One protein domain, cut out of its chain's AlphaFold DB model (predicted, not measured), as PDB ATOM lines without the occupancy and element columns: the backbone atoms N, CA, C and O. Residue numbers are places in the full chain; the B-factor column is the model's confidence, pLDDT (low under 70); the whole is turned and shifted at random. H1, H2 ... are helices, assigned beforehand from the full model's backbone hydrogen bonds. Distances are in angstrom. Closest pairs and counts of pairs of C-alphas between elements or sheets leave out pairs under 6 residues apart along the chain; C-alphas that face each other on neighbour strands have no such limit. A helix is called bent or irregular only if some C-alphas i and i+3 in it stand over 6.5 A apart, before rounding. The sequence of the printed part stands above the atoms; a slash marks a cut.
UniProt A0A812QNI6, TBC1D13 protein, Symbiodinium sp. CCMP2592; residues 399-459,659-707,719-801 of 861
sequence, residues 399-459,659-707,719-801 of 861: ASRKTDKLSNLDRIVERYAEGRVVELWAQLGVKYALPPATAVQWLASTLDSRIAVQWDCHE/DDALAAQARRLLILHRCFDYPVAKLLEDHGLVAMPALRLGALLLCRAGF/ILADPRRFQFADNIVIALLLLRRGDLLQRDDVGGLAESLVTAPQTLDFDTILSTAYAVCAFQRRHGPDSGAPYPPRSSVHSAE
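What this domain is: This is residues 399 to 459, 659 to 707 and 719 to 801 of the 861 residues of the protein "TBC1D13 protein" of Symbiodinium sp. CCMP2592 (UniProt A0A812QNI6). Two helices, H6 and H9, cross in the middle of the domain; H4a, H5 and H7 pack on H6 away from H9, and the helical hairpin of H2 and H3 packs on H9. H1 lies beyond the hairpin at one end of the longest axis, with residues 402 to 411 sticking out, and the last link leads to the small H10, which touches no helix. The printed part has 193 residues with ten named helices, H1 to H10 in chain order, and no named strand; its class is all helix. It is compact, with a radius of gyration of the C-alphas of 16.9 A and spans of 50 by 37 by 36 A.

How they stand to each other: The longest helix by residues, H4, residues 659 to 686, was assigned as one helix by its hydrogen bonds but is bent: C-alphas 676 and 679 are 9.4 A apart. Its arms, H4a, residues 659 to 676, and H4b, residues 679 to 686, stand at a steep tilt of 42 degrees, opposite ways. H4a touches H5, residues 692 to 702, with residues 662 to 669 alone; the closest C-alphas, of Ala 666 and Ala 694, are 5.0 A apart. The hub is H6, residues 725 to 744, touching five helices, with a kink of 33 degrees near residue 738. It touches H4a with residues 730 to 738 alone, closest at the C-alphas of Leu 669 and Asp 730, 6.3 A. H6 touches H9, residues 766 to 782, at a steep tilt of 63 degrees, opposite ways, closest at the C-alphas of Ile 732 and Ala 773, 4.9 A. With residues 737 to 744 alone H6 touches H7, residues 750 to 758; the closest C-alphas, of Leu 744 and Leu 753, are 6.0 A apart. H8, residues 760 to 763, only just touches H6, with 3 pairs of C-alphas within 8 A, the closest those of Leu 736 and Ala 760, 6.3 A. H9 touches H3, residues 436 to 446, with residues 771 to 776 alone, closest at the C-alphas of Ala 444 and Ala 775, 5.1 A. H3 and H2, residues 421 to 431, form a helical hairpin at a shallow tilt of 31 degrees, closest at the C-alphas of Gly 429 and Ala 439, 6.0 A. H1, residues 403 to 416, is close to but not clearly touching H2. Every O i to N i+4 pair is within hydrogen-bond range in H2, H3, H4a, H4b, H7 and H9; H1 has 5 of 10, H6 11 of 16, and H5 3 of 7, with 3 of 8 O i to N i+3 pairs.

Where its parts are: H6 is 29.2 A long, H4a 25.5 A, H9 24.2 A and H1 19.6 A. H1 begins at C-alpha 403, (150.938, 96.080, 123.584). H10, residues 796 to 799, ends at C-alpha 799, (116.700, 82.269, 123.198).

The domain as a whole: The C-alphas farthest apart, of Ser 407 and Asp 659, are 55.6 A apart. Residues 460 to 658 and 708 to 718 are not printed, with gaps of 32.6 A and 14.6 A between the C-alphas across the cuts. The link H9 to H10 is long. Confidence is under 70 at residues 403, 659 to 660, 788 and 794 to 801.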
ATOM      1  N   ALA A 399     147.335  97.586 119.482       88.31
ATOM      2  CA  ALA A 399     147.702  98.913 119.984       88.31
ATOM      3  C   ALA A 399     146.591  99.542 120.845       88.31
ATOM      4  O   ALA A 399     146.879 100.210 121.832       88.31
ATOM      5  N   SER A 400     145.324  99.276 120.513       83.38
ATOM      6  CA  SER A 400     144.165  99.781 121.266       83.38
ATOM      7  C   SER A 400     143.799  98.981 122.529       83.38
ATOM      8  O   SER A 400     142.906  99.401 123.260       83.38
ATOM      9  N   ARG A 401     144.433  97.825 122.793       83.69
ATOM     10  CA  ARG A 401     144.029  96.904 123.880       83.69
ATOM     11  C   ARG A 401     145.178  96.433 124.765       83.69
ATOM     12  O   ARG A 401     145.075  96.551 125.982       83.69
ATOM     13  N   LYS A 402     146.229  95.847 124.176       73.44
ATOM     14  CA  LYS A 402     147.393  95.266 124.874       73.44
ATOM     15  C   LYS A 402     148.620  95.257 123.955       73.44
ATOM     16  O   LYS A 402     148.620  94.565 122.938       73.44
ATOM     17  N   THR A 403     149.678  95.964 124.345       67.50
ATOM     18  CA  THR A 403     150.938  96.080 123.584       67.50
ATOM     19  C   THR A 403     151.810  94.825 123.641       67.50
ATOM     20  O   THR A 403     152.600  94.579 122.735       67.50
ATOM     21  N   ASP A 404     151.633  93.988 124.662       72.38
ATOM     22  CA  ASP A 404     152.567  92.900 124.993       72.38
ATOM     23  C   ASP A 404     152.484  91.716 124.014       72.38
ATOM     24  O   ASP A 404     153.389  90.889 123.939       72.38
ATOM     25  N   LYS A 405     151.404  91.636 123.223       70.19
ATOM     26  CA  LYS A 405     151.207  90.604 122.189       70.19
ATOM     27  C   LYS A 405     151.781  91.003 120.819       70.19
ATOM     28  O   LYS A 405     151.773  90.175 119.911       70.19
ATOM     29  N   LEU A 406     152.322  92.220 120.668       75.25
ATOM     30  CA  LEU A 406     152.945  92.682 119.417       75.25
ATOM     31  C   LEU A 406     154.201  91.876 119.045       75.25
ATOM     32  O   LEU A 406     154.507  91.747 117.864       75.25
ATOM     33  N   SER A 407     154.889  91.278 120.021       77.19
ATOM     34  CA  SER A 407     156.062  90.420 119.790       77.19
ATOM     35  C   SER A 407     155.736  89.111 119.058       77.19
ATOM     36  O   SER A 407     156.605  88.545 118.404       77.19
ATOM     37  N   ASN A 408     154.484  88.645 119.125       86.00
ATOM     38  CA  ASN A 408     154.023  87.405 118.488       86.00
ATOM     39  C   ASN A 408     153.253  87.646 117.182       86.00
ATOM     40  O   ASN A 408     152.705  86.707 116.602       86.00
ATOM     41  N   LEU A 409     153.191  88.897 116.723       89.44
ATOM     42  CA  LEU A 409     152.381  89.305 115.582       89.44
ATOM     43  C   LEU A 409     152.724  88.515 114.314       89.44
ATOM     44  O   LEU A 409     151.820  88.051 113.628       89.44
ATOM     45  N   ASP A 410     154.013  88.313 114.042       88.50
ATOM     46  CA  ASP A 410     154.466  87.600 112.845       88.50
ATOM     47  C   ASP A 410     154.027  86.134 112.840       88.50
ATOM     48  O   ASP A 410     153.527  85.659 111.824       88.50
ATOM     49  N   ARG A 411     154.085  85.452 113.995       88.69
ATOM     50  CA  ARG A 411     153.594  84.069 114.140       88.69
ATOM     51  C   ARG A 411     152.082  83.975 113.922       88.69
ATOM     52  O   ARG A 411     151.597  83.024 113.314       88.69
ATOM     53  N   ILE A 412     151.323  84.956 114.420       89.38
ATOM     54  CA  ILE A 412     149.865  85.012 114.217       89.38
ATOM     55  C   ILE A 412     149.556  85.233 112.733       89.38
ATOM     56  O   ILE A 412     148.707  84.542 112.175       89.38
ATOM     57  N   VAL A 413     150.248  86.167 112.081       91.75
ATOM     58  CA  VAL A 413     150.054  86.460 110.656       91.75
ATOM     59  C   VAL A 413     150.374  85.233 109.801       91.75
ATOM     60  O   VAL A 413     149.537  84.845 108.992       91.75
ATOM     61  N   GLU A 414     151.515  84.581 110.036       88.12
ATOM     62  CA  GLU A 414     151.927  83.358 109.332       88.12
ATOM     63  C   GLU A 414     150.894  82.236 109.495       88.12
ATOM     64  O   GLU A 414     150.511  81.576 108.531       88.12
ATOM     65  N   ARG A 415     150.350  82.059 110.705       88.69
ATOM     66  CA  ARG A 415     149.333  81.036 110.959       88.69
ATOM     67  C   ARG A 415     148.005  81.334 110.253       88.69
ATOM     68  O   ARG A 415     147.348  80.398 109.794       88.69
ATOM     69  N   TYR A 416     147.570  82.592 110.199       89.44
ATOM     70  CA  TYR A 416     146.182  82.928 109.852       89.44
ATOM     71  C   TYR A 416     145.970  83.579 108.472       89.44
ATOM     72  O   TYR A 416     144.819  83.681 108.041       89.44
ATOM     73  N   ALA A 417     147.022  83.975 107.749       79.75
ATOM     74  CA  ALA A 417     146.898  84.650 106.450       79.75
ATOM     75  C   ALA A 417     146.280  83.779 105.330       79.75
ATOM     76  O   ALA A 417     145.533  84.297 104.501       79.75
ATOM     77  N   GLU A 418     146.512  82.461 105.324       76.69
ATOM     78  CA  GLU A 418     146.080  81.528 104.263       76.69
ATOM     79  C   GLU A 418     144.633  81.021 104.442       76.69
ATOM     80  O   GLU A 418     144.351  79.827 104.486       76.69
ATOM     81  N   GLY A 419     143.673  81.934 104.597       77.00
ATOM     82  CA  GLY A 419     142.246  81.579 104.625       77.00
ATOM     83  C   GLY A 419     141.664  81.238 106.000       77.00
ATOM     84  O   GLY A 419     140.452  81.033 106.108       77.00
ATOM     85  N   ARG A 420     142.484  81.281 107.057       88.62
ATOM     86  CA  ARG A 420     142.035  81.193 108.461       88.62
ATOM     87  C   ARG A 420     141.758  82.559 109.102       88.62
ATOM     88  O   ARG A 420     141.445  82.636 110.283       88.62
ATOM     89  N   VAL A 421     141.806  83.650 108.339       92.81
ATOM     90  CA  VAL A 421     141.533  85.006 108.855       92.81
ATOM     91  C   VAL A 421     140.120  85.148 109.441       92.81
ATOM     92  O   VAL A 421     139.922  85.883 110.402       92.81
ATOM     93  N   VAL A 422     139.143  84.404 108.908       93.88
ATOM     94  CA  VAL A 422     137.770  84.369 109.445       93.88
ATOM     95  C   VAL A 422     137.759  83.753 110.847       93.88
ATOM     96  O   VAL A 422     137.182  84.329 111.765       93.88
ATOM     97  N   GLU A 423     138.469  82.633 111.016       93.12
ATOM     98  CA  GLU A 423     138.638  81.944 112.298       93.12
ATOM     99  C   GLU A 423     139.355  82.838 113.312       93.12
ATOM    100  O   GLU A 423     138.904  82.968 114.447       93.12
ATOM    101  N   LEU A 424     140.415  83.530 112.885       93.62
ATOM    102  CA  LEU A 424     141.132  84.485 113.725       93.62
ATOM    103  C   LEU A 424     140.204  85.572 114.273       93.62
ATOM    104  O   LEU A 424     140.188  85.811 115.478       93.62
ATOM    105  N   TRP A 425     139.431  86.242 113.414       94.69
ATOM    106  CA  TRP A 425     138.553  87.323 113.868       94.69
ATOM    107  C   TRP A 425     137.357  86.823 114.677       94.69
ATOM    108  O   TRP A 425     136.932  87.531 115.587       94.69
ATOM    109  N   ALA A 426     136.862  85.607 114.423       93.00
ATOM    110  CA  ALA A 426     135.866  84.965 115.278       93.00
ATOM    111  C   ALA A 426     136.437  84.697 116.682       93.00
ATOM    112  O   ALA A 426     135.845  85.103 117.681       93.00
ATOM    113  N   GLN A 427     137.631  84.099 116.766       91.50
ATOM    114  CA  GLN A 427     138.308  83.813 118.036       91.50
ATOM    115  C   GLN A 427     138.661  85.089 118.804       91.50
ATOM    116  O   GLN A 427     138.412  85.171 120.005       91.50
ATOM    117  N   LEU A 428     139.201  86.112 118.132       91.62
ATOM    118  CA  LEU A 428     139.447  87.423 118.742       91.62
ATOM    119  C   LEU A 428     138.137  88.092 119.166       91.62
ATOM    120  O   LEU A 428     138.094  88.745 120.208       91.62
ATOM    121  N   GLY A 429     137.072  87.900 118.388       91.31
ATOM    122  CA  GLY A 429     135.724  88.350 118.700       91.31
ATOM    123  C   GLY A 429     135.215  87.794 120.022       91.31
ATOM    124  O   GLY A 429     134.780  88.569 120.871       91.31
ATOM    125  N   VAL A 430     135.327  86.482 120.225       90.00
ATOM    126  CA  VAL A 430     134.957  85.819 121.484       90.00
ATOM    127  C   VAL A 430     135.901  86.237 122.614       90.00
ATOM    128  O   VAL A 430     135.450  86.752 123.633       90.00
ATOM    129  N   LYS A 431     137.217  86.105 122.408       88.81
ATOM    130  CA  LYS A 431     138.246  86.350 123.430       88.81
ATOM    131  C   LYS A 431     138.219  87.768 124.000       88.81
ATOM    132  O   LYS A 431     138.456  87.960 125.188       88.81
ATOM    133  N   TYR A 432     137.974  88.767 123.157       89.62
ATOM    134  CA  TYR A 432     137.944  90.175 123.563       89.62
ATOM    135  C   TYR A 432     136.524  90.740 123.666       89.62
ATOM    136  O   TYR A 432     136.384  91.961 123.760       89.62
ATOM    137  N   ALA A 433     135.493  89.884 123.614       89.12
ATOM    138  CA  ALA A 433     134.082  90.274 123.607       89.12
ATOM    139  C   ALA A 433     133.797  91.424 122.618       89.12
ATOM    140  O   ALA A 433     133.148  92.419 122.952       89.12
ATOM    141  N   LEU A 434     134.349  91.329 121.403       89.75
ATOM    142  CA  LEU A 434     134.191  92.374 120.398       89.75
ATOM    143  C   LEU A 434     132.725  92.463 119.971       89.75
ATOM    144  O   LEU A 434     132.139  91.426 119.638       89.75
ATOM    145  N   PRO A 435     132.159  93.683 119.875       90.38
ATOM    146  CA  PRO A 435     130.882  93.873 119.208       90.38
ATOM    147  C   PRO A 435     130.943  93.257 117.802       90.38
ATOM    148  O   PRO A 435     131.910  93.529 117.079       90.38
ATOM    149  N   PRO A 436     129.944  92.468 117.376       91.81
ATOM    150  CA  PRO A 436     130.026  91.774 116.094       91.81
ATOM    151  C   PRO A 436     130.160  92.716 114.899       91.81
ATOM    152  O   PRO A 436     130.944  92.444 113.995       91.81
ATOM    153  N   ALA A 437     129.509  93.881 114.947       90.88
ATOM    154  CA  ALA A 437     129.722  94.974 113.998       90.88
ATOM    155  C   ALA A 437     131.212  95.342 113.824       90.88
ATOM    156  O   ALA A 437     131.690  95.542 112.709       90.88
ATOM    157  N   THR A 438     131.969  95.398 114.922       92.50
ATOM    158  CA  THR A 438     133.404  95.711 114.911       92.50
ATOM    159  C   THR A 438     134.229  94.552 114.357       92.50
ATOM    160  O   THR A 438     135.141  94.781 113.568       92.50
ATOM    161  N   ALA A 439     133.917  93.307 114.722       94.56
ATOM    162  CA  ALA A 439     134.605  92.141 114.163       94.56
ATOM    163  C   ALA A 439     134.376  92.003 112.649       94.56
ATOM    164  O   ALA A 439     135.311  91.687 111.916       94.56
ATOM    165  N   VAL A 440     133.167  92.314 112.163       96.50
ATOM    166  CA  VAL A 440     132.853  92.378 110.727       96.50
ATOM    167  C   VAL A 440     133.723  93.408 110.017       96.50
ATOM    168  O   VAL A 440     134.248  93.102 108.953       96.50
ATOM    169  N   GLN A 441     133.934  94.593 110.595       94.50
ATOM    170  CA  GLN A 441     134.801  95.618 109.999       94.50
ATOM    171  C   GLN A 441     136.261  95.159 109.905       94.50
ATOM    172  O   GLN A 441     136.897  95.317 108.862       94.50
ATOM    173  N   TRP A 442     136.787  94.544 110.969       95.56
ATOM    174  CA  TRP A 442     138.138  93.982 110.954       95.56
ATOM    175  C   TRP A 442     138.286  92.882 109.907       95.56
ATOM    176  O   TRP A 442     139.235  92.905 109.116       95.56
ATOM    177  N   LEU A 443     137.315  91.969 109.841       96.12
ATOM    178  CA  LEU A 443     137.304  90.924 108.831       96.12
ATOM    179  C   LEU A 443     137.210  91.523 107.424       96.12
ATOM    180  O   LEU A 443     138.035  91.192 106.586       96.12
ATOM    181  N   ALA A 444     136.294  92.458 107.168       95.56
ATOM    182  CA  ALA A 444     136.146  93.112 105.866       95.56
ATOM    183  C   ALA A 444     137.454  93.765 105.387       95.56
ATOM    184  O   ALA A 444     137.811  93.629 104.220       95.56
ATOM    185  N   SER A 445     138.215  94.390 106.295       93.31
ATOM    186  CA  SER A 445     139.506  95.024 105.976       93.31
ATOM    187  C   SER A 445     140.662  94.046 105.703       93.31
ATOM    188  O   SER A 445     141.704  94.445 105.183       93.31
ATOM    189  N   THR A 446     140.503  92.769 106.057       94.19
ATOM    190  CA  THR A 446     141.566  91.747 105.974       94.19
ATOM    191  C   THR A 446     141.189  90.527 105.135       94.19
ATOM    192  O   THR A 446     142.038  89.677 104.873       94.19
ATOM    193  N   LEU A 447     139.933  90.427 104.695       91.50
ATOM    194  CA  LEU A 447     139.401  89.286 103.963       91.50
ATOM    195  C   LEU A 447     139.887  89.285 102.509       91.50
ATOM    196  O   LEU A 447     139.413  90.053 101.672       91.50
ATOM    197  N   ASP A 448     140.789  88.358 102.199       86.88
ATOM    198  CA  ASP A 448     141.310  88.133 100.849       86.88
ATOM    199  C   ASP A 448     140.201  87.687  99.869       86.88
ATOM    200  O   ASP A 448     139.291  86.936 100.226       86.88
ATOM    201  N   SER A 449     140.280  88.151  98.616       83.50
ATOM    202  CA  SER A 449     139.415  87.725  97.512       83.50
ATOM    203  C   SER A 449     139.588  86.252  97.121       83.50
ATOM    204  O   SER A 449     138.666  85.693  96.533       83.50
ATOM    205  N   ARG A 450     140.705  85.611  97.496       84.12
ATOM    206  CA  ARG A 450     140.927  84.151  97.395       84.12
ATOM    207  C   ARG A 450     139.982  83.322  98.237       84.12
ATOM    208  O   ARG A 450     139.742  82.153  97.948       84.12
ATOM    209  N   ILE A 451     139.533  83.889  99.351       88.00
ATOM    210  CA  ILE A 451     138.798  83.126 100.343       88.00
ATOM    211  C   ILE A 451     137.391  82.920  99.798       88.00
ATOM    212  O   ILE A 451     136.602  83.860  99.689       88.00
ATOM    213  N   ALA A 452     137.093  81.666  99.478       90.75
ATOM    214  CA  ALA A 452     135.804  81.220  98.986       90.75
ATOM    215  C   ALA A 452     134.768  81.248 100.129       90.75
ATOM    216  O   ALA A 452     134.486  80.242 100.783       90.75
ATOM    217  N   VAL A 453     134.292  82.446 100.474       91.94
ATOM    218  CA  VAL A 453     133.370  82.678 101.603       91.94
ATOM    219  C   VAL A 453     131.933  82.294 101.290       91.94
ATOM    220  O   VAL A 453     131.116  82.258 102.197       91.94
ATOM    221  N   GLN A 454     131.626  82.014 100.024       92.06
ATOM    222  CA  GLN A 454     130.334  81.519  99.571       92.06
ATOM    223  C   GLN A 454     130.172  80.000  99.747       92.06
ATOM    224  O   GLN A 454     129.154  79.444  99.357       92.06
ATOM    225  N   TRP A 455     131.120  79.312 100.368       92.00
ATOM    226  CA  TRP A 455     130.922  77.935 100.818       92.00
ATOM    227  C   TRP A 455     131.279  77.815 102.289       92.00
ATOM    228  O   TRP A 455     132.067  78.603 102.831       92.00
ATOM    229  N   ASP A 456     130.704  76.798 102.919       88.31
ATOM    230  CA  ASP A 456     131.156  76.346 104.224       88.31
ATOM    231  C   ASP A 456     132.592  75.801 104.081       88.31
ATOM    232  O   ASP A 456     133.024  75.396 102.996       88.31
ATOM    233  N   CYS A 457     133.388  75.840 105.153       80.31
ATOM    234  CA  CYS A 457     134.839  75.603 105.077       80.31
ATOM    235  C   CYS A 457     135.231  74.236 104.480       80.31
ATOM    236  O   CYS A 457     136.324  74.109 103.931       80.31
ATOM    237  N   HIS A 458     134.346  73.241 104.559       81.31
ATOM    238  CA  HIS A 458     134.558  71.884 104.052       81.31
ATOM    239  C   HIS A 458     133.840  71.594 102.725       81.31
ATOM    240  O   HIS A 458     133.977  70.497 102.189       81.31
ATOM    241  N   GLU A 459     133.101  72.563 102.183       87.75
ATOM    242  CA  GLU A 459     132.272  72.391 100.984       87.75
ATOM    243  C   GLU A 459     132.829  73.112  99.752       87.75
ATOM    244  O   GLU A 459     132.210  73.085  98.690       87.75
ATOM    245  N   ASP A 659     103.897  87.659  99.517       63.84
ATOM    246  CA  ASP A 659     103.854  88.410 100.778       63.84
ATOM    247  C   ASP A 659     104.370  87.551 101.959       63.84
ATOM    248  O   ASP A 659     105.131  88.049 102.793       63.84
ATOM    249  N   ASP A 660     104.109  86.237 101.951       68.56
ATOM    250  CA  ASP A 660     104.650  85.281 102.935       68.56
ATOM    251  C   ASP A 660     106.174  85.145 102.848       68.56
ATOM    252  O   ASP A 660     106.875  85.063 103.861       68.56
ATOM    253  N   ALA A 661     106.718  85.161 101.629       72.50
ATOM    254  CA  ALA A 661     108.156  85.117 101.396       72.50
ATOM    255  C   ALA A 661     108.855  86.365 101.943       72.50
ATOM    256  O   ALA A 661     109.936  86.272 102.534       72.50
ATOM    257  N   LEU A 662     108.222  87.526 101.783       73.62
ATOM    258  CA  LEU A 662     108.710  88.794 102.303       73.62
ATOM    259  C   LEU A 662     108.638  88.842 103.836       73.62
ATOM    260  O   LEU A 662     109.590  89.293 104.473       73.62
ATOM    261  N   ALA A 663     107.567  88.315 104.437       75.44
ATOM    262  CA  ALA A 663     107.467  88.134 105.886       75.44
ATOM    263  C   ALA A 663     108.556  87.180 106.407       75.44
ATOM    264  O   ALA A 663     109.279  87.504 107.352       75.44
ATOM    265  N   ALA A 664     108.770  86.046 105.735       78.81
ATOM    266  CA  ALA A 664     109.840  85.112 106.068       78.81
ATOM    267  C   ALA A 664     111.232  85.752 105.935       78.81
ATOM    268  O   ALA A 664     112.100  85.516 106.779       78.81
ATOM    269  N   GLN A 665     111.455  86.586 104.914       83.06
ATOM    270  CA  GLN A 665     112.687  87.361 104.771       83.06
ATOM    271  C   GLN A 665     112.856  88.364 105.917       83.06
ATOM    272  O   GLN A 665     113.941  88.446 106.488       83.06
ATOM    273  N   ALA A 666     111.794  89.077 106.303       83.81
ATOM    274  CA  ALA A 666     111.816  89.997 107.438       83.81
ATOM    275  C   ALA A 666     112.193  89.293 108.746       83.81
ATOM    276  O   ALA A 666     113.065  89.781 109.467       83.81
ATOM    277  N   ARG A 667     111.629  88.106 109.007       82.50
ATOM    278  CA  ARG A 667     111.988  87.283 110.173       82.50
ATOM    279  C   ARG A 667     113.461  86.876 110.152       82.50
ATOM    280  O   ARG A 667     114.171  87.088 111.136       82.50
ATOM    281  N   ARG A 668     113.949  86.343 109.025       86.00
ATOM    282  CA  ARG A 668     115.365  85.953 108.881       86.00
ATOM    283  C   ARG A 668     116.305  87.138 109.092       86.00
ATOM    284  O   ARG A 668     117.270  87.016 109.844       86.00
ATOM    285  N   LEU A 669     116.004  88.280 108.474       89.25
ATOM    286  CA  LEU A 669     116.792  89.502 108.609       89.25
ATOM    287  C   LEU A 669     116.799  90.030 110.038       89.25
ATOM    288  O   LEU A 669     117.855  90.443 110.506       89.25
ATOM    289  N   LEU A 670     115.673  89.990 110.752       87.62
ATOM    290  CA  LEU A 670     115.623  90.419 112.147       87.62
ATOM    291  C   LEU A 670     116.494  89.539 113.046       87.62
ATOM    292  O   LEU A 670     117.296  90.060 113.819       87.62
ATOM    293  N   ILE A 671     116.359  88.212 112.938       86.81
ATOM    294  CA  ILE A 671     117.166  87.259 113.714       86.81
ATOM    295  C   ILE A 671     118.649  87.508 113.454       86.81
ATOM    296  O   ILE A 671     119.468  87.575 114.374       86.81
ATOM    297  N   LEU A 672     118.995  87.679 112.182       89.31
ATOM    298  CA  LEU A 672     120.361  87.926 111.781       89.31
ATOM    299  C   LEU A 672     120.873  89.283 112.288       89.31
ATOM    300  O   LEU A 672     121.979  89.366 112.816       89.31
ATOM    301  N   HIS A 673     120.057  90.329 112.198       91.75
ATOM    302  CA  HIS A 673     120.393  91.659 112.689       91.75
ATOM    303  C   HIS A 673     120.599  91.663 114.206       91.75
ATOM    304  O   HIS A 673     121.590  92.215 114.665       91.75
ATOM    305  N   ARG A 674     119.750  90.975 114.981       89.88
ATOM    306  CA  ARG A 674     119.927  90.821 116.435       89.88
ATOM    307  C   ARG A 674     121.254  90.142 116.787       89.88
ATOM    308  O   ARG A 674     121.897  90.556 117.747       89.88
ATOM    309  N   CYS A 675     121.692  89.158 115.996       88.94
ATOM    310  CA  CYS A 675     122.997  88.518 116.188       88.94
ATOM    311  C   CYS A 675     124.168  89.486 115.946       88.94
ATOM    312  O   CYS A 675     125.162  89.430 116.663       88.94
ATOM    313  N   PHE A 676     124.079  90.349 114.931       92.31
ATOM    314  CA  PHE A 676     125.193  91.217 114.530       92.31
ATOM    315  C   PHE A 676     125.205  92.596 115.222       92.31
ATOM    316  O   PHE A 676     126.280  93.149 115.461       92.31
ATOM    317  N   ASP A 677     124.039  93.153 115.556       92.50
ATOM    318  CA  ASP A 677     123.890  94.455 116.217       92.50
ATOM    319  C   ASP A 677     122.536  94.584 116.943       92.50
ATOM    320  O   ASP A 677     121.611  95.270 116.502       92.50
ATOM    321  N   TYR A 678     122.418  93.921 118.097       90.94
ATOM    322  CA  TYR A 678     121.220  93.998 118.939       90.94
ATOM    323  C   TYR A 678     120.772  95.437 119.277       90.94
ATOM    324  O   TYR A 678     119.577  95.701 119.160       90.94
ATOM    325  N   PRO A 679     121.660  96.388 119.650       92.00
ATOM    326  CA  PRO A 679     121.252  97.767 119.924       92.00
ATOM    327  C   PRO A 679     120.478  98.433 118.782       92.00
ATOM    328  O   PRO A 679     119.457  99.068 119.032       92.00
ATOM    329  N   VAL A 680     120.934  98.278 117.536       92.81
ATOM    330  CA  VAL A 680     120.238  98.855 116.375       92.81
ATOM    331  C   VAL A 680     118.965  98.071 116.066       92.81
ATOM    332  O   VAL A 680     117.938  98.676 115.768       92.81
ATOM    333  N   ALA A 681     118.987  96.740 116.181       91.44
ATOM    334  CA  ALA A 681     117.794  95.917 115.989       91.44
ATOM    335  C   ALA A 681     116.671  96.312 116.959       91.44
ATOM    336  O   ALA A 681     115.544  96.547 116.525       91.44
ATOM    337  N   LYS A 682     117.009  96.471 118.242       89.25
ATOM    338  CA  LYS A 682     116.092  96.935 119.282       89.25
ATOM    339  C   LYS A 682     115.608  98.358 119.022       89.25
ATOM    340  O   LYS A 682     114.420  98.613 119.136       89.25
ATOM    341  N   LEU A 683     116.491  99.267 118.601       91.50
ATOM    342  CA  LEU A 683     116.094 100.633 118.250       91.50
ATOM    343  C   LEU A 683     115.023 100.646 117.150       91.50
ATOM    344  O   LEU A 683     114.043 101.377 117.260       91.50
ATOM    345  N   LEU A 684     115.190  99.839 116.097       89.50
ATOM    346  CA  LEU A 684     114.192  99.741 115.031       89.50
ATOM    347  C   LEU A 684     112.890  99.099 115.520       89.50
ATOM    348  O   LEU A 684     111.818  99.516 115.094       89.50
ATOM    349  N   GLU A 685     112.972  98.112 116.407       87.56
ATOM    350  CA  GLU A 685     111.813  97.467 117.029       87.56
ATOM    351  C   GLU A 685     111.013  98.442 117.902       87.56
ATOM    352  O   GLU A 685     109.817  98.615 117.671       87.56
ATOM    353  N   ASP A 686     111.684  99.174 118.794       87.00
ATOM    354  CA  ASP A 686     111.089 100.182 119.684       87.00
ATOM    355  C   ASP A 686     110.367 101.302 118.903       87.00
ATOM    356  O   ASP A 686     109.438 101.931 119.409       87.00
ATOM    357  N   HIS A 687     110.765 101.537 117.646       84.88
ATOM    358  CA  HIS A 687     110.189 102.549 116.752       84.88
ATOM    359  C   HIS A 687     109.222 101.976 115.698       84.88
ATOM    360  O   HIS A 687     108.776 102.713 114.815       84.88
ATOM    361  N   GLY A 688     108.891 100.680 115.752       82.94
ATOM    362  CA  GLY A 688     107.973 100.035 114.801       82.94
ATOM    363  C   GLY A 688     108.521  99.922 113.370       82.94
ATOM    364  O   GLY A 688     107.763  99.815 112.409       82.94
ATOM    365  N   LEU A 689     109.844  99.963 113.208       85.31
ATOM    366  CA  LEU A 689     110.564  99.888 111.931       85.31
ATOM    367  C   LEU A 689     111.202  98.511 111.685       85.31
ATOM    368  O   LEU A 689     112.011  98.363 110.770       85.31
ATOM    369  N   VAL A 690     110.837  97.492 112.468       82.81
ATOM    370  CA  VAL A 690     111.459  96.157 112.456       82.81
ATOM    371  C   VAL A 690     111.445  95.474 111.079       82.81
ATOM    372  O   VAL A 690     112.438  94.872 110.677       82.81
ATOM    373  N   ALA A 691     110.361  95.626 110.310       81.56
ATOM    374  CA  ALA A 691     110.224  95.043 108.971       81.56
ATOM    375  C   ALA A 691     110.841  95.915 107.859       81.56
ATOM    376  O   ALA A 691     111.012  95.463 106.726       81.56
ATOM    377  N   MET A 692     111.182  97.172 108.156       84.19
ATOM    378  CA  MET A 692     111.625  98.152 107.165       84.19
ATOM    379  C   MET A 692     112.885  97.712 106.395       84.19
ATOM    380  O   MET A 692     112.872  97.829 105.166       84.19
ATOM    381  N   PRO A 693     113.925  97.124 107.030       90.06
ATOM    382  CA  PRO A 693     115.081  96.607 106.300       90.06
ATOM    383  C   PRO A 693     114.706  95.585 105.220       90.06
ATOM    384  O   PRO A 693     115.216  95.661 104.106       90.06
ATOM    385  N   ALA A 694     113.766  94.678 105.491       85.94
ATOM    386  CA  ALA A 694     113.308  93.711 104.497       85.94
ATOM    387  C   ALA A 694     112.458  94.373 103.408       85.94
ATOM    388  O   ALA A 694     112.728  94.212 102.224       85.94
ATOM    389  N   LEU A 695     111.474  95.184 103.799       79.94
ATOM    390  CA  LEU A 695     110.505  95.779 102.875       79.94
ATOM    391  C   LEU A 695     111.099  96.852 101.953       79.94
ATOM    392  O   LEU A 695     110.571  97.086 100.867       79.94
ATOM    393  N   ARG A 696     112.154  97.547 102.388       83.06
ATOM    394  CA  ARG A 696     112.768  98.642 101.622       83.06
ATOM    395  C   ARG A 696     114.121  98.288 101.039       83.06
ATOM    396  O   ARG A 696     114.375  98.651  99.898       83.06
ATOM    397  N   LEU A 697     114.972  97.602 101.797       88.56
ATOM    398  CA  LEU A 697     116.314  97.262 101.333       88.56
ATOM    399  C   LEU A 697     116.337  95.868 100.706       88.56
ATOM    400  O   LEU A 697     116.900  95.714  99.633       88.56
ATOM    401  N   GLY A 698     115.697  94.875 101.332       84.62
ATOM    402  CA  GLY A 698     115.703  93.474 100.890       84.62
ATOM    403  C   GLY A 698     114.755  93.135  99.733       84.62
ATOM    404  O   GLY A 698     115.025  92.201  98.974       84.62
ATOM    405  N   ALA A 699     113.662  93.887  99.589       82.50
ATOM    406  CA  ALA A 699     112.567  93.563  98.684       82.50
ATOM    407  C   ALA A 699     113.014  93.458  97.221       82.50
ATOM    408  O   ALA A 699     113.848  94.233  96.742       82.50
ATOM    409  N   LEU A 700     112.412  92.501  96.505       83.06
ATOM    410  CA  LEU A 700     112.697  92.219  95.095       83.06
ATOM    411  C   LEU A 700     114.197  92.044  94.820       83.06
ATOM    412  O   LEU A 700     114.708  92.557  93.828       83.06
ATOM    413  N   LEU A 701     114.917  91.360  95.716       87.25
ATOM    414  CA  LEU A 701     116.353  91.102  95.568       87.25
ATOM    415  C   LEU A 701     117.164  92.395  95.387       87.25
ATOM    416  O   LEU A 701     118.025  92.495  94.511       87.25
ATOM    417  N   LEU A 702     116.875  93.388  96.234       90.31
ATOM    418  CA  LEU A 702     117.518  94.707  96.266       90.31
ATOM    419  C   LEU A 702     117.184  95.632  95.083       90.31
ATOM    420  O   LEU A 702     117.683  96.759  95.049       90.31
ATOM    421  N   CYS A 703     116.318  95.232  94.140       87.31
ATOM    422  CA  CYS A 703     115.951  96.079  92.995       87.31
ATOM    423  C   CYS A 703     115.267  97.396  93.400       87.31
ATOM    424  O   CYS A 703     115.229  98.329  92.607       87.31
ATOM    425  N   ARG A 704     114.745  97.499  94.632       81.50
ATOM    426  CA  ARG A 704     114.140  98.731  95.175       81.50
ATOM    427  C   ARG A 704     114.945  99.389  96.293       81.50
ATOM    428  O   ARG A 704     114.487 100.380  96.854       81.50
ATOM    429  N   ALA A 705     116.142  98.887  96.588       86.06
ATOM    430  CA  ALA A 705     116.973  99.423  97.663       86.06
ATOM    431  C   ALA A 705     117.490 100.843  97.362       86.06
ATOM    432  O   ALA A 705     117.846 101.575  98.277       86.06
ATOM    433  N   GLY A 706     117.517 101.255  96.089       86.06
ATOM    434  CA  GLY A 706     118.012 102.570  95.668       86.06
ATOM    435  C   GLY A 706     119.444 102.565  95.125       86.06
ATOM    436  O   GLY A 706     120.043 103.634  95.017       86.06
ATOM    437  N   PHE A 707     119.982 101.390  94.783       90.44
ATOM    438  CA  PHE A 707     121.224 101.249  94.016       90.44
ATOM    439  C   PHE A 707     121.038 101.703  92.562       90.44
ATOM    440  O   PHE A 707     119.955 101.561  91.996       90.44
ATOM    441  N   ILE A 719     124.946  87.619  93.995       94.69
ATOM    442  CA  ILE A 719     123.721  86.918  94.416       94.69
ATOM    443  C   ILE A 719     123.480  85.664  93.564       94.69
ATOM    444  O   ILE A 719     123.137  84.612  94.091       94.69
ATOM    445  N   LEU A 720     123.665  85.762  92.247       92.62
ATOM    446  CA  LEU A 720     123.464  84.635  91.335       92.62
ATOM    447  C   LEU A 720     124.597  83.608  91.416       92.62
ATOM    448  O   LEU A 720     124.364  82.426  91.178       92.62
ATOM    449  N   ALA A 721     125.811  84.054  91.740       93.50
ATOM    450  CA  ALA A 721     126.972  83.189  91.924       93.50
ATOM    451  C   ALA A 721     126.996  82.471  93.283       93.50
ATOM    452  O   ALA A 721     127.830  81.594  93.513       93.50
ATOM    453  N   ASP A 722     126.121  82.856  94.205       93.25
ATOM    454  CA  ASP A 722     126.037  82.234  95.511       93.25
ATOM    455  C   ASP A 722     125.382  80.838  95.414       93.25
ATOM    456  O   ASP A 722     124.284  80.717  94.863       93.25
ATOM    457  N   PRO A 723     125.975  79.777  95.995       89.75
ATOM    458  CA  PRO A 723     125.347  78.454  96.063       89.75
ATOM    459  C   PRO A 723     123.993  78.448  96.786       89.75
ATOM    460  O   PRO A 723     123.103  77.677  96.433       89.75
ATOM    461  N   ARG A 724     123.803  79.339  97.770       87.81
ATOM    462  CA  ARG A 724     122.526  79.569  98.470       87.81
ATOM    463  C   ARG A 724     121.664  80.633  97.767       87.81
ATOM    464  O   ARG A 724     120.681  81.119  98.336       87.81
ATOM    465  N   ARG A 725     122.023  80.988  96.525       83.50
ATOM    466  CA  ARG A 725     121.368  81.948  95.627       83.50
ATOM    467  C   ARG A 725     121.021  83.259  96.341       83.50
ATOM    468  O   ARG A 725     121.869  84.011  96.814       83.50
ATOM    469  N   PHE A 726     119.728  83.515  96.469       86.31
ATOM    470  CA  PHE A 726     119.169  84.787  96.895       86.31
ATOM    471  C   PHE A 726     119.417  85.128  98.367       86.31
ATOM    472  O   PHE A 726     119.258  86.285  98.747       86.31
ATOM    473  N   GLN A 727     119.879  84.172  99.185       87.25
ATOM    474  CA  GLN A 727     120.227  84.426 100.588       87.25
ATOM    475  C   GLN A 727     121.359  85.451 100.748       87.25
ATOM    476  O   GLN A 727     121.420  86.134 101.768       87.25
ATOM    477  N   PHE A 728     122.231  85.625  99.746       93.44
ATOM    478  CA  PHE A 728     123.273  86.654  99.816       93.44
ATOM    479  C   PHE A 728     122.709  88.080  99.906       93.44
ATOM    480  O   PHE A 728     123.359  88.959 100.473       93.44
ATOM    481  N   ALA A 729     121.490  88.317  99.404       93.50
ATOM    482  CA  ALA A 729     120.826  89.613  99.526       93.50
ATOM    483  C   ALA A 729     120.652  90.025 100.996       93.50
ATOM    484  O   ALA A 729     120.847  91.193 101.332       93.50
ATOM    485  N   ASP A 730     120.385  89.065 101.886       93.56
ATOM    486  CA  ASP A 730     120.214  89.340 103.312       93.56
ATOM    487  C   ASP A 730     121.532  89.847 103.937       93.56
ATOM    488  O   ASP A 730     121.530  90.785 104.734       93.56
ATOM    489  N   ASN A 731     122.683  89.328 103.488       95.75
ATOM    490  CA  ASN A 731     124.009  89.788 103.928       95.75
ATOM    491  C   ASN A 731     124.311  91.223 103.502       95.75
ATOM    492  O   ASN A 731     124.947  91.967 104.250       95.75
ATOM    493  N   ILE A 732     123.829  91.624 102.325       97.12
ATOM    494  CA  ILE A 732     123.952  93.000 101.839       97.12
ATOM    495  C   ILE A 732     123.097  93.940 102.695       97.12
ATOM    496  O   ILE A 732     123.566  95.010 103.083       97.12
ATOM    497  N   VAL A 733     121.876  93.535 103.062       96.56
ATOM    498  CA  VAL A 733     121.017  94.331 103.954       96.56
ATOM    499  C   VAL A 733     121.659  94.499 105.334       96.56
ATOM    500  O   VAL A 733     121.721  95.620 105.838       96.56
ATOM    501  N   ILE A 734     122.205  93.433 105.928       96.81
ATOM    502  CA  ILE A 734     122.933  93.539 107.203       96.81
ATOM    503  C   ILE A 734     124.155  94.445 107.075       96.81
ATOM    504  O   ILE A 734     124.379  95.282 107.944       96.81
ATOM    505  N   ALA A 735     124.919  94.342 105.987       97.69
ATOM    506  CA  ALA A 735     126.055  95.225 105.753       97.69
ATOM    507  C   ALA A 735     125.644  96.708 105.737       97.69
ATOM    508  O   ALA A 735     126.293  97.524 106.390       97.69
ATOM    509  N   LEU A 736     124.537  97.055 105.069       97.06
ATOM    510  CA  LEU A 736     123.999  98.421 105.071       97.06
ATOM    511  C   LEU A 736     123.648  98.899 106.489       97.06
ATOM    512  O   LEU A 736     123.988 100.025 106.857       97.06
ATOM    513  N   LEU A 737     123.015  98.043 107.298       96.25
ATOM    514  CA  LEU A 737     122.660  98.356 108.687       96.25
ATOM    515  C   LEU A 737     123.903  98.585 109.555       96.25
ATOM    516  O   LEU A 737     123.990  99.596 110.253       96.25
ATOM    517  N   LEU A 738     124.900  97.702 109.454       96.19
ATOM    518  CA  LEU A 738     126.154  97.809 110.203       96.19
ATOM    519  C   LEU A 738     126.951  99.063 109.825       96.19
ATOM    520  O   LEU A 738     127.532  99.714 110.694       96.19
ATOM    521  N   LEU A 739     126.957  99.435 108.545       96.31
ATOM    522  CA  LEU A 739     127.648 100.633 108.064       96.31
ATOM    523  C   LEU A 739     126.932 101.929 108.470       96.31
ATOM    524  O   LEU A 739     127.597 102.930 108.731       96.31
ATOM    525  N   ARG A 740     125.597 101.921 108.589       94.44
ATOM    526  CA  ARG A 740     124.820 103.067 109.102       94.44
ATOM    527  C   ARG A 740     124.633 103.062 110.615       94.44
ATOM    528  O   ARG A 740     124.022 103.992 111.135       94.44
ATOM    529  N   ARG A 741     125.192 102.088 111.337       93.75
ATOM    530  CA  ARG A 741     125.078 101.960 112.798       93.75
ATOM    531  C   ARG A 741     125.277 103.283 113.538       93.75
ATOM    532  O   ARG A 741     124.475 103.635 114.396       93.75
ATOM    533  N   GLY A 742     126.356 104.002 113.220       90.88
ATOM    534  CA  GLY A 742     126.697 105.262 113.885       90.88
ATOM    535  C   GLY A 742     125.619 106.334 113.718       90.88
ATOM    536  O   GLY A 742     125.282 107.000 114.691       90.88
ATOM    537  N   ASP A 743     125.056 106.450 112.516       91.06
ATOM    538  CA  ASP A 743     123.990 107.404 112.210       91.06
ATOM    539  C   ASP A 743     122.658 106.984 112.825       91.06
ATOM    540  O   ASP A 743     121.934 107.827 113.339       91.06
ATOM    541  N   LEU A 744     122.332 105.688 112.777       92.50
ATOM    542  CA  LEU A 744     121.077 105.154 113.306       92.50
ATOM    543  C   LEU A 744     120.988 105.367 114.817       92.50
ATOM    544  O   LEU A 744     119.988 105.879 115.298       92.50
ATOM    545  N   LEU A 745     122.062 105.068 115.554       92.62
ATOM    546  CA  LEU A 745     122.104 105.245 117.011       92.62
ATOM    547  C   LEU A 745     122.113 106.714 117.462       92.62
ATOM    548  O   LEU A 745     121.916 106.982 118.644       92.62
ATOM    549  N   GLN A 746     122.380 107.661 116.559       91.62
ATOM    550  CA  GLN A 746     122.328 109.098 116.852       91.62
ATOM    551  C   GLN A 746     120.945 109.711 116.611       91.62
ATOM    552  O   GLN A 746     120.737 110.866 116.976       91.62
ATOM    553  N   ARG A 747     120.022 108.975 115.984       87.81
ATOM    554  CA  ARG A 747     118.670 109.446 115.675       87.81
ATOM    555  C   ARG A 747     117.692 108.951 116.732       87.81
ATOM    556  O   ARG A 747     117.754 107.801 117.157       87.81
ATOM    557  N   ASP A 748     116.790 109.832 117.132       81.94
ATOM    558  CA  ASP A 748     115.781 109.621 118.172       81.94
ATOM    559  C   ASP A 748     114.344 109.674 117.630       81.94
ATOM    560  O   ASP A 748     113.402 109.343 118.348       81.94
ATOM    561  N   ASP A 749     114.161 110.054 116.363       84.56
ATOM    562  CA  ASP A 749     112.859 110.118 115.712       84.56
ATOM    563  C   ASP A 749     112.695 109.072 114.591       84.56
ATOM    564  O   ASP A 749     113.619 108.747 113.837       84.56
ATOM    565  N   VAL A 750     111.466 108.560 114.448       83.62
ATOM    566  CA  VAL A 750     111.094 107.542 113.446       83.62
ATOM    567  C   VAL A 750     111.386 108.015 112.014       83.62
ATOM    568  O   VAL A 750     111.787 107.216 111.168       83.62
ATOM    569  N   GLY A 751     111.190 109.308 111.728       81.62
ATOM    570  CA  GLY A 751     111.389 109.885 110.399       81.62
ATOM    571  C   GLY A 751     112.862 109.898 110.005       81.62
ATOM    572  O   GLY A 751     113.218 109.409 108.931       81.62
ATOM    573  N   GLY A 752     113.720 110.365 110.909       84.31
ATOM    574  CA  GLY A 752     115.164 110.294 110.791       84.31
ATOM    575  C   GLY A 752     115.637 108.853 110.621       84.31
ATOM    576  O   GLY A 752     116.399 108.572 109.697       84.31
ATOM    577  N   LEU A 753     115.194 107.911 111.453       86.12
ATOM    578  CA  LEU A 753     115.576 106.500 111.305       86.12
ATOM    579  C   LEU A 753     115.202 105.952 109.920       86.12
ATOM    580  O   LEU A 753     116.046 105.368 109.233       86.12
ATOM    581  N   ALA A 754     113.975 106.211 109.465       85.81
ATOM    582  CA  ALA A 754     113.509 105.764 108.161       85.81
ATOM    583  C   ALA A 754     114.313 106.382 107.002       85.81
ATOM    584  O   ALA A 754     114.719 105.667 106.086       85.81
ATOM    585  N   GLU A 755     114.602 107.684 107.053       86.31
ATOM    586  CA  GLU A 755     115.432 108.370 106.056       86.31
ATOM    587  C   GLU A 755     116.854 107.790 106.008       86.31
ATOM    588  O   GLU A 755     117.409 107.577 104.928       86.31
ATOM    589  N   SER A 756     117.442 107.482 107.170       88.62
ATOM    590  CA  SER A 756     118.788 106.900 107.260       88.62
ATOM    591  C   SER A 756     118.871 105.565 106.530       88.62
ATOM    592  O   SER A 756     119.852 105.295 105.842       88.62
ATOM    593  N   LEU A 757     117.836 104.738 106.691       88.31
ATOM    594  CA  LEU A 757     117.741 103.418 106.083       88.31
ATOM    595  C   LEU A 757     117.543 103.521 104.567       88.31
ATOM    596  O   LEU A 757     118.335 102.951 103.824       88.31
ATOM    597  N   VAL A 758     116.548 104.287 104.094       85.50
ATOM    598  CA  VAL A 758     116.254 104.408 102.648       85.50
ATOM    599  C   VAL A 758     117.429 105.007 101.868       85.50
ATOM    600  O   VAL A 758     117.675 104.622 100.731       85.50
ATOM    601  N   THR A 759     118.181 105.932 102.466       88.12
ATOM    602  CA  THR A 759     119.309 106.596 101.789       88.12
ATOM    603  C   THR A 759     120.620 105.809 101.865       88.12
ATOM    604  O   THR A 759     121.610 106.211 101.245       88.12
ATOM    605  N   ALA A 760     120.673 104.701 102.614       90.44
ATOM    606  CA  ALA A 760     121.915 103.966 102.860       90.44
ATOM    607  C   ALA A 760     122.625 103.520 101.564       90.44
ATOM    608  O   ALA A 760     123.812 103.823 101.429       90.44
ATOM    609  N   PRO A 761     121.937 102.926 100.569       91.19
ATOM    610  CA  PRO A 761     122.577 102.470  99.327       91.19
ATOM    611  C   PRO A 761     123.215 103.574  98.474       91.19
ATOM    612  O   PRO A 761     124.114 103.296  97.688       91.19
ATOM    613  N   GLN A 762     122.766 104.821  98.634       88.06
ATOM    614  CA  GLN A 762     123.213 105.978  97.841       88.06
ATOM    615  C   GLN A 762     124.332 106.772  98.521       88.06
ATOM    616  O   GLN A 762     125.040 107.537  97.874       88.06
ATOM    617  N   THR A 763     124.449 106.640  99.840       90.12
ATOM    618  CA  THR A 763     125.352 107.452 100.672       90.12
ATOM    619  C   THR A 763     126.610 106.702 101.080       90.12
ATOM    620  O   THR A 763     127.622 107.326 101.394       90.12
ATOM    621  N   LEU A 764     126.550 105.373 101.086       93.88
ATOM    622  CA  LEU A 764     127.672 104.510 101.414       93.88
ATOM    623  C   LEU A 764     128.515 104.193 100.178       93.88
ATOM    624  O   LEU A 764     128.021 104.120  99.055       93.88
ATOM    625  N   ASP A 765     129.803 103.969 100.419       95.19
ATOM    626  CA  ASP A 765     130.725 103.486  99.401       95.19
ATOM    627  C   ASP A 765     130.398 102.035  99.009       95.19
ATOM    628  O   ASP A 765     130.187 101.172  99.867       95.19
ATOM    629  N   PHE A 766     130.340 101.767  97.704       95.25
ATOM    630  CA  PHE A 766     129.851 100.494  97.176       95.25
ATOM    631  C   PHE A 766     130.793  99.322  97.475       95.25
ATOM    632  O   PHE A 766     130.332  98.244  97.860       95.25
ATOM    633  N   ASP A 767     132.103  99.534  97.362       93.88
ATOM    634  CA  ASP A 767     133.100  98.499  97.648       93.88
ATOM    635  C   ASP A 767     133.131  98.174  99.146       93.88
ATOM    636  O   ASP A 767     133.234  97.010  99.547       93.88
ATOM    637  N   THR A 768     132.919  99.187  99.988       95.69
ATOM    638  CA  THR A 768     132.727  99.020 101.433       95.69
ATOM    639  C   THR A 768     131.474  98.192 101.750       95.69
ATOM    640  O   THR A 768     131.521  97.316 102.616       95.69
ATOM    641  N   ILE A 769     130.358  98.407 101.042       97.19
ATOM    642  CA  ILE A 769     129.145  97.585 101.203       97.19
ATOM    643  C   ILE A 769     129.435  96.122 100.852       97.19
ATOM    644  O   ILE A 769     129.134  95.233 101.649       97.19
ATOM    645  N   LEU A 770     130.043  95.864  99.690       95.94
ATOM    646  CA  LEU A 770     130.333  94.503  99.232       95.94
ATOM    647  C   LEU A 770     131.326  93.776 100.146       95.94
ATOM    648  O   LEU A 770     131.064  92.646 100.555       95.94
ATOM    649  N   SER A 771     132.440  94.415 100.503       96.06
ATOM    650  CA  SER A 771     133.437  93.851 101.430       96.06
ATOM    651  C   SER A 771     132.830  93.510 102.792       96.06
ATOM    652  O   SER A 771     133.069  92.419 103.317       96.06
ATOM    653  N   THR A 772     131.976  94.387 103.325       97.88
ATOM    654  CA  THR A 772     131.235  94.145 104.570       97.88
ATOM    655  C   THR A 772     130.259  92.976 104.416       97.88
ATOM    656  O   THR A 772     130.229  92.088 105.268       97.88
ATOM    657  N   ALA A 773     129.509  92.907 103.312       97.69
ATOM    658  CA  ALA A 773     128.578  91.809 103.038       97.69
ATOM    659  C   ALA A 773     129.298  90.457 102.919       97.69
ATOM    660  O   ALA A 773     128.822  89.447 103.443       97.69
ATOM    661  N   TYR A 774     130.480  90.424 102.298       97.25
ATOM    662  CA  TYR A 774     131.301  89.219 102.252       97.25
ATOM    663  C   TYR A 774     131.823  88.800 103.628       97.25
ATOM    664  O   TYR A 774     131.894  87.604 103.898       97.25
ATOM    665  N   ALA A 775     132.178  89.749 104.498       96.88
ATOM    666  CA  ALA A 775     132.592  89.450 105.867       96.88
ATOM    667  C   ALA A 775     131.433  88.882 106.705       96.88
ATOM    668  O   ALA A 775     131.618  87.890 107.408       96.88
ATOM    669  N   VAL A 776     130.223  89.441 106.573       96.50
ATOM    670  CA  VAL A 776     129.003  88.880 107.186       96.50
ATOM    671  C   VAL A 776     128.763  87.452 106.687       96.50
ATOM    672  O   VAL A 776     128.581  86.538 107.490       96.50
ATOM    673  N   CYS A 777     128.836  87.244 105.369       95.69
ATOM    674  CA  CYS A 777     128.685  85.934 104.739       95.69
ATOM    675  C   CYS A 777     129.718  84.916 105.257       95.69
ATOM    676  O   CYS A 777     129.370  83.788 105.601       95.69
ATOM    677  N   ALA A 778     130.980  85.335 105.388       94.62
ATOM    678  CA  ALA A 778     132.062  84.500 105.890       94.62
ATOM    679  C   ALA A 778     131.813  84.024 107.327       94.62
ATOM    680  O   ALA A 778     131.998  82.840 107.611       94.62
ATOM    681  N   PHE A 779     131.367  84.919 108.218       94.50
ATOM    682  CA  PHE A 779     131.010  84.533 109.582       94.50
ATOM    683  C   PHE A 779     129.825  83.573 109.606       94.50
ATOM    684  O   PHE A 779     129.915  82.537 110.251       94.50
ATOM    685  N   GLN A 780     128.763  83.844 108.847       91.69
ATOM    686  CA  GLN A 780     127.603  82.951 108.801       91.69
ATOM    687  C   GLN A 780     127.928  81.533 108.329       91.69
ATOM    688  O   GLN A 780     127.347  80.585 108.846       91.69
ATOM    689  N   ARG A 781     128.804  81.386 107.330       90.50
ATOM    690  CA  ARG A 781     129.113  80.079 106.724       90.50
ATOM    691  C   ARG A 781     130.167  79.303 107.492       90.50
ATOM    692  O   ARG A 781     130.038  78.109 107.718       90.50
ATOM    693  N   ARG A 782     131.219  79.980 107.948       88.88
ATOM    694  CA  ARG A 782     132.357  79.308 108.602       88.88
ATOM    695  C   ARG A 782     132.214  79.234 110.120       88.88
ATOM    696  O   ARG A 782     132.752  78.329 110.752       88.88
ATOM    697  N   HIS A 783     131.467  80.168 110.698       87.69
ATOM    698  CA  HIS A 783     131.223  80.289 112.134       87.69
ATOM    699  C   HIS A 783     129.727  80.466 112.422       87.69
ATOM    700  O   HIS A 783     129.335  81.191 113.331       87.69
ATOM    701  N   GLY A 784     128.878  79.802 111.634       82.38
ATOM    702  CA  GLY A 784     127.439  79.756 111.871       82.38
ATOM    703  C   GLY A 784     127.062  79.022 113.166       82.38
ATOM    704  O   GLY A 784     127.938  78.561 113.897       82.38
ATOM    705  N   PRO A 785     125.756  78.877 113.451       73.81
ATOM    706  CA  PRO A 785     125.251  78.246 114.677       73.81
ATOM    707  C   PRO A 785     125.734  76.808 114.869       73.81
ATOM    708  O   PRO A 785     125.933  76.379 115.998       73.81
ATOM    709  N   ASP A 786     125.953  76.105 113.758       73.88
ATOM    710  CA  ASP A 786     126.361  74.700 113.733       73.88
ATOM    711  C   ASP A 786     127.892  74.521 113.796       73.88
ATOM    712  O   ASP A 786     128.396  73.400 113.789       73.88
ATOM    713  N   SER A 787     128.657  75.619 113.846       79.38
ATOM    714  CA  SER A 787     130.117  75.583 113.966       79.38
ATOM    715  C   SER A 787     130.540  75.291 115.404       79.38
ATOM    716  O   SER A 787     129.930  75.781 116.352       79.38
ATOM    717  N   GLY A 788     131.652  74.570 115.584       69.75
ATOM    718  CA  GLY A 788     132.252  74.334 116.906       69.75
ATOM    719  C   GLY A 788     132.729  75.611 117.617       69.75
ATOM    720  O   GLY A 788     133.009  75.580 118.811       69.75
ATOM    721  N   ALA A 789     132.805  76.736 116.899       76.56
ATOM    722  CA  ALA A 789     133.080  78.061 117.445       76.56
ATOM    723  C   ALA A 789     132.162  79.100 116.767       76.56
ATOM    724  O   ALA A 789     132.608  79.795 115.847       76.56
ATOM    725  N   PRO A 790     130.877  79.188 117.164       82.69
ATOM    726  CA  PRO A 790     129.903  80.045 116.502       82.69
ATOM    727  C   PRO A 790     130.192  81.527 116.778       82.69
ATOM    728  O   PRO A 790     130.443  81.936 117.915       82.69
ATOM    729  N   TYR A 791     130.131  82.349 115.733       84.19
ATOM    730  CA  TYR A 791     130.295  83.795 115.799       84.19
ATOM    731  C   TYR A 791     129.309  84.496 114.847       84.19
ATOM    732  O   TYR A 791     129.294  84.182 113.656       84.19
ATOM    733  N   PRO A 792     128.516  85.481 115.310       85.12
ATOM    734  CA  PRO A 792     128.505  86.074 116.653       85.12
ATOM    735  C   PRO A 792     128.083  85.084 117.755       85.12
ATOM    736  O   PRO A 792     127.241  84.224 117.486       85.12
ATOM    737  N   PRO A 793     128.636  85.180 118.982       75.25
ATOM    738  CA  PRO A 793     128.239  84.308 120.078       75.25
ATOM    739  C   PRO A 793     126.764  84.554 120.399       75.25
ATOM    740  O   PRO A 793     126.364  85.656 120.775       75.25
ATOM    741  N   ARG A 794     125.935  83.525 120.226       68.31
ATOM    742  CA  ARG A 794     124.519  83.588 120.589       68.31
ATOM    743  C   ARG A 794     124.435  83.436 122.102       68.31
ATOM    744  O   ARG A 794     124.664  82.347 122.617       68.31
ATOM    745  N   SER A 795     124.174  84.521 122.829       52.81
ATOM    746  CA  SER A 795     123.977  84.404 124.274       52.81
ATOM    747  C   SER A 795     122.735  83.539 124.547       52.81
ATOM    748  O   SER A 795     121.715  83.663 123.862       52.81
ATOM    749  N   SER A 796     122.808  82.666 125.552       41.69
ATOM    750  CA  SER A 796     121.669  81.871 126.041       41.69
ATOM    751  C   SER A 796     120.499  82.746 126.516       41.69
ATOM    752  O   SER A 796     119.359  82.291 126.548       41.69
ATOM    753  N   VAL A 797     120.761  84.025 126.803       40.16
ATOM    754  CA  VAL A 797     119.763  85.044 127.161       40.16
ATOM    755  C   VAL A 797     118.867  85.402 125.961       40.16
ATOM    756  O   VAL A 797     117.704  85.744 126.138       40.16
ATOM    757  N   HIS A 798     119.347  85.244 124.723       48.41
ATOM    758  CA  HIS A 798     118.605  85.619 123.509       48.41
ATOM    759  C   HIS A 798     117.751  84.493 122.901       48.41
ATOM    760  O   HIS A 798     117.162  84.696 121.844       48.41
ATOM    761  N   SER A 799     117.676  83.320 123.546       40.31
ATOM    762  CA  SER A 799     116.700  82.269 123.198       40.31
ATOM    763  C   SER A 799     115.471  82.251 124.118       40.31
ATOM    764  O   SER A 799     114.510  81.560 123.802       40.31
ATOM    765  N   ALA A 800     115.485  82.994 125.236       34.53
ATOM    766  CA  ALA A 800     114.438  82.931 126.264       34.53
ATOM    767  C   ALA A 800     113.716  84.266 126.541       34.53
ATOM    768  O   ALA A 800     112.570  84.246 126.984       34.53
ATOM    769  N   GLU A 801     114.316  85.427 126.257       33.72
ATOM    770  CA  GLU A 801     113.623  86.718 126.384       33.72
ATOM    771  C   GLU A 801     113.035  87.177 125.044       33.72
ATOM    772  O   GLU A 801     113.722  87.745 124.195       33.72
TER     773      GLU A 801